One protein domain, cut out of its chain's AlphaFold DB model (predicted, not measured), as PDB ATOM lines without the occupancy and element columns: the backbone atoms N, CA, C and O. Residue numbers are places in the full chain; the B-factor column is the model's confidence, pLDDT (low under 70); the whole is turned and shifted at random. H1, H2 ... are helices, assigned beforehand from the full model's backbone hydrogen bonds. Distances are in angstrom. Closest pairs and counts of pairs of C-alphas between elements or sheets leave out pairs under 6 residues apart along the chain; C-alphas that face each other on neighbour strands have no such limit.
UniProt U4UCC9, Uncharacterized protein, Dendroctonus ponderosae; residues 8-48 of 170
ATOM      1  N   ALA A   8     351.277 232.136 225.688       76.25
ATOM      2  CA  ALA A   8     351.517 232.274 224.251       76.25
ATOM      3  C   ALA A   8     351.387 233.728 223.759       76.25
ATOM      4  O   ALA A   8     352.154 234.173 222.904       76.25
ATOM      5  N   SER A   9     350.432 234.487 224.304       79.12
ATOM      6  CA  SER A   9     350.230 235.899 223.947       79.12
ATOM      7  C   SER A   9     351.321 236.809 224.514       79.12
ATOM      8  O   SER A   9     351.791 237.707 223.808       79.12
ATOM      9  N   TRP A  10     351.785 236.535 225.736       84.94
ATOM     10  CA  TRP A  10     352.955 237.196 226.312       84.94
ATOM     11  C   TRP A  10     354.207 236.939 225.466       84.94
ATOM     12  O   TRP A  10     354.873 237.888 225.055       84.94
ATOM     13  N   LEU A  11     354.466 235.676 225.112       83.38
ATOM     14  CA  LEU A  11     355.619 235.289 224.297       83.38
ATOM     15  C   LEU A  11     355.585 235.962 222.921       83.38
ATOM     16  O   LEU A  11     356.578 236.536 222.485       83.38
ATOM     17  N   LYS A  12     354.423 235.949 222.257       83.19
ATOM     18  CA  LYS A  12     354.218 236.630 220.972       83.19
ATOM     19  C   LYS A  12     354.517 238.126 221.072       83.19
ATOM     20  O   LYS A  12     355.186 238.675 220.203       83.19
ATOM     21  N   THR A  13     354.026 238.784 222.121       86.31
ATOM     22  CA  THR A  13     354.228 240.226 222.327       86.31
ATOM     23  C   THR A  13     355.697 240.545 222.587       86.31
ATOM     24  O   THR A  13     356.232 241.481 222.001       86.31
ATOM     25  N   TYR A  14     356.367 239.720 223.390       87.12
ATOM     26  CA  TYR A  14     357.789 239.854 223.679       87.12
ATOM     27  C   TYR A  14     358.661 239.670 222.428       87.12
ATOM     28  O   TYR A  14     359.507 240.513 222.136       87.12
ATOM     29  N   VAL A  15     358.423 238.612 221.645       84.44
ATOM     30  CA  VAL A  15     359.158 238.351 220.395       84.44
ATOM     31  C   VAL A  15     358.933 239.482 219.391       84.44
ATOM     32  O   VAL A  15     359.893 240.005 218.829       84.44
ATOM     33  N   ASN A  16     357.688 239.927 219.204       85.44
ATOM     34  CA  ASN A  16     357.386 241.026 218.286       85.44
ATOM     35  C   ASN A  16     358.039 242.349 218.711       85.44
ATOM     36  O   ASN A  16     358.497 243.095 217.850       85.44
ATOM     37  N   ALA A  17     358.117 242.627 220.016       87.19
ATOM     38  CA  ALA A  17     358.837 243.786 220.538       87.19
ATOM     39  C   ALA A  17     360.354 243.667 220.305       87.19
ATOM     40  O   ALA A  17     360.993 244.634 219.899       87.19
ATOM     41  N   ALA A  18     360.934 242.476 220.487       83.88
ATOM     42  CA  ALA A  18     362.366 242.234 220.292       83.88
ATOM     43  C   ALA A  18     362.827 242.400 218.828       83.88
ATOM     44  O   ALA A  18     363.964 242.805 218.576       83.88
ATOM     45  N   PHE A  19     361.951 242.118 217.859       87.25
ATOM     46  CA  PHE A  19     362.220 242.289 216.424       87.25
ATOM     47  C   PHE A  19     361.563 243.547 215.823       87.25
ATOM     48  O   PHE A  19     361.538 243.703 214.600       87.25
ATOM     49  N   GLN A  20     361.054 244.465 216.654       89.06
ATOM     50  CA  GLN A  20     360.395 245.682 216.183       89.06
ATOM     51  C   GLN A  20     361.362 246.556 215.366       89.06
ATOM     52  O   GLN A  20     362.486 246.830 215.783       89.06
ATOM     53  N   GLY A  21     360.918 246.994 214.184       88.44
ATOM     54  CA  GLY A  21     361.704 247.857 213.296       88.44
ATOM     55  C   GLY A  21     362.795 247.145 212.486       88.44
ATOM     56  O   GLY A  21     363.612 247.825 211.873       88.44
ATOM     57  N   LYS A  22     362.826 245.804 212.468       90.31
ATOM     58  CA  LYS A  22     363.725 245.030 211.597       90.31
ATOM     59  C   LYS A  22     363.046 244.636 210.291       90.31
ATOM     60  O   LYS A  22     361.874 244.261 210.275       90.31
ATOM     61  N   GLU A  23     363.804 244.676 209.203       91.88
ATOM     62  CA  GLU A  23     363.340 244.195 207.904       91.88
ATOM     63  C   GLU A  23     363.278 242.656 207.876       91.88
ATOM     64  O   GLU A  23     364.050 241.994 208.580       91.88
ATOM     65  N   PRO A  24     362.415 242.047 207.038       90.50
ATOM     66  CA  PRO A  24     362.229 240.595 207.011       90.50
ATOM     67  C   PRO A  24     363.523 239.785 206.838       90.50
ATOM     68  O   PRO A  24     363.707 238.774 207.513       90.50
ATOM     69  N   TRP A  25     364.456 240.238 205.994       92.31
ATOM     70  CA  TRP A  25     365.728 239.538 205.786       92.31
ATOM     71  C   TRP A  25     366.609 239.540 207.045       92.31
ATOM     72  O   TRP A  25     367.262 238.542 207.328       92.31
ATOM     73  N   GLN A  26     366.576 240.614 207.846       91.44
ATOM     74  CA  GLN A  26     367.339 240.712 209.094       91.44
ATOM     75  C   GLN A  26     366.823 239.710 210.125       91.44
ATOM     76  O   GLN A  26     367.612 239.078 210.823       91.44
ATOM     77  N   ILE A  27     365.500 239.540 210.204       91.81
ATOM     78  CA  ILE A  27     364.867 238.559 211.092       91.81
ATOM     79  C   ILE A  27     365.286 237.142 210.686       91.81
ATOM     80  O   ILE A  27     365.686 236.349 211.543       91.81
ATOM     81  N   VAL A  28     365.269 236.835 209.387       93.62
ATOM     82  CA  VAL A  28     365.722 235.537 208.867       93.62
ATOM     83  C   VAL A  28     367.204 235.315 209.182       93.62
ATOM     84  O   VAL A  28     367.550 234.306 209.783       93.62
ATOM     85  N   SER A  29     368.087 236.271 208.883       94.19
ATOM     86  CA  SER A  29     369.527 236.116 209.135       94.19
ATOM     87  C   SER A  29     369.861 235.957 210.618       94.19
ATOM     88  O   SER A  29     370.694 235.117 210.959       94.19
ATOM     89  N   ILE A  30     369.217 236.726 211.502       92.62
ATOM     90  CA  ILE A  30     369.431 236.626 212.952       92.62
ATOM     91  C   ILE A  30     368.962 235.262 213.452       92.62
ATOM     92  O   ILE A  30     369.729 234.567 214.109       92.62
ATOM     93  N   THR A  31     367.741 234.847 213.111       93.81
ATOM     94  CA  THR A  31     367.199 233.568 213.595       93.81
ATOM     95  C   THR A  31     367.999 232.380 213.064       93.81
ATOM     96  O   THR A  31     368.400 231.529 213.857       93.81
ATOM     97  N   THR A  32     368.333 232.349 211.769       95.38
ATOM     98  CA  THR A  32     369.182 231.300 211.188       95.38
ATOM     99  C   THR A  32     370.564 231.267 211.841       95.38
ATOM    100  O   THR A  32     371.010 230.198 212.251       95.38
ATOM    101  N   SER A  33     371.228 232.415 212.010       95.75
ATOM    102  CA  SER A  33     372.565 232.463 212.625       95.75
ATOM    103  C   SER A  33     372.537 232.048 214.094       95.75
ATOM    104  O   SER A  33     373.421 231.321 214.537       95.75
ATOM    105  N   SER A  34     371.521 232.463 214.856       94.31
ATOM    106  CA  SER A  34     371.362 232.076 216.260       94.31
ATOM    107  C   SER A  34     371.102 230.582 216.423       94.31
ATOM    108  O   SER A  34     371.690 229.968 217.309       94.31
ATOM    109  N   VAL A  35     370.266 229.985 215.567       96.00
ATOM    110  CA  VAL A  35     370.014 228.536 215.593       96.00
ATOM    111  C   VAL A  35     371.280 227.767 215.226       96.00
ATOM    112  O   VAL A  35     371.663 226.861 215.960       96.00
ATOM    113  N   LEU A  36     371.977 228.154 214.152       96.12
ATOM    114  CA  LEU A  36     373.237 227.513 213.761       96.12
ATOM    115  C   LEU A  36     374.311 227.646 214.846       96.12
ATOM    116  O   LEU A  36     375.006 226.676 215.130       96.12
ATOM    117  N   LEU A  37     374.422 228.814 215.488       95.75
ATOM    118  CA  LEU A  37     375.340 229.024 216.606       95.75
ATOM    119  C   LEU A  37     374.975 228.139 217.801       95.75
ATOM    120  O   LEU A  37     375.862 227.559 218.417       95.75
ATOM    121  N   MET A  38     373.687 228.014 218.124       95.19
ATOM    122  CA  MET A  38     373.220 227.175 219.226       95.19
ATOM    123  C   MET A  38     373.507 225.692 218.967       95.19
ATOM    124  O   MET A  38     374.029 225.028 219.858       95.19
ATOM    125  N   VAL A  39     373.232 225.194 217.756       93.06
ATOM    126  CA  VAL A  39     373.573 223.819 217.347       93.06
ATOM    127  C   VAL A  39     375.084 223.607 217.401       93.06
ATOM    128  O   VAL A  39     375.546 222.639 217.990       93.06
ATOM    129  N   TRP A  40     375.868 224.554 216.880       91.19
ATOM    130  CA  TRP A  40     377.326 224.475 216.934       91.19
ATOM    131  C   TRP A  40     377.861 224.444 218.373       91.19
ATOM    132  O   TRP A  40     378.755 223.656 218.666       91.19
ATOM    133  N   ILE A  41     377.319 225.264 219.284       89.62
ATOM    134  CA  ILE A  41     377.690 225.239 220.710       89.62
ATOM    135  C   ILE A  41     377.302 223.898 221.337       89.62
ATOM    136  O   ILE A  41     378.096 223.343 222.094       89.62
ATOM    137  N   TYR A  42     376.112 223.380 221.027       88.50
ATOM    138  CA  TYR A  42     375.653 222.083 221.517       88.50
ATOM    139  C   TYR A  42     376.608 220.966 221.080       88.50
ATOM    140  O   TYR A  42     377.204 220.326 221.939       88.50
ATOM    141  N   ASP A  43     376.879 220.824 219.780       81.88
ATOM    142  CA  ASP A  43     377.815 219.822 219.243       81.88
ATOM    143  C   ASP A  43     379.249 220.019 219.773       81.88
ATOM    144  O   ASP A  43     380.035 219.078 219.953       81.88
ATOM    145  N   PHE A  44     379.627 221.272 220.038       81.75
ATOM    146  CA  PHE A  44     380.919 221.587 220.626       81.75
ATOM    147  C   PHE A  44     381.023 221.107 222.081       81.75
ATOM    148  O   PHE A  44     382.094 220.630 222.460       81.75
ATOM    149  N   LEU A  45     379.959 221.208 222.879       82.50
ATOM    150  CA  LEU A  45     379.945 220.789 224.285       82.50
ATOM    151  C   LEU A  45     379.646 219.294 224.470       82.50
ATOM    152  O   LEU A  45     380.229 218.686 225.362       82.50
ATOM    153  N   ASP A  46     378.781 218.721 223.633       80.31
ATOM    154  CA  ASP A  46     378.263 217.345 223.738       80.31
ATOM    155  C   ASP A  46     379.170 216.293 223.081       80.31
ATOM    156  O   ASP A  46     378.888 215.101 223.101       80.31
ATOM    157  N   GLY A  47     380.279 216.702 222.462       70.94
ATOM    158  CA  GLY A  47     381.149 215.730 221.808       70.94
ATOM    159  C   GLY A  47     381.930 214.862 222.800       70.94
ATOM    160  O   GLY A  47     382.558 215.379 223.722       70.94
ATOM    161  N   ASP A  48     382.005 213.562 222.508       69.44
ATOM    162  CA  ASP A  48     382.684 212.519 223.303       69.44
ATOM    163  C   ASP A  48     384.163 212.808 223.644       69.44
ATOM    164  O   ASP A  48     384.745 212.224 224.561       69.44
TER     165      ASP A  48
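What this domain is: This is residues 8 to 48 of the 170 residues of an uncharacterized protein of Dendroctonus ponderosae (UniProt U4UCC9). A long helix, H2, and a shorter one, H1, make the two arms of an open L, with the link of residues 19 to 23 at its corner and no core between the arms. The printed part has 41 residues with two named helices, H1 then H2, and no named strand; its class is all helix. It is only just extended, close to loose, with a radius of gyration of the C-alphas of 13.8 A, and its flat outline spans 41 by 24 by 10 A.

Where its parts are: H2 holds residues 24 to 46 and is 32.8 A long from C-alpha 24 at (362.229, 240.595, 207.011) to C-alpha 46 at (378.263, 217.345, 223.738). H1 holds residues 8 to 18, 15.3 A from first to last C-alpha, and begins at (351.517, 232.274, 224.251).

How they stand to each other: H1 and H2 are apart, with no C-alpha of the one within 8 A of the other. A tight link of 5 residues joins them. In both helices every O i to N i+4 pair is within hydrogen-bond range. Residues 8 to 18 and 31 to 48 are among those that stand free.

The domain as a whole: The two C-alphas farthest apart, those of Gly 21 and Asp 48, are 42.3 A from each other. The printed part has no cut. Its mean pLDDT is 88.0, and residue 48 is under 70.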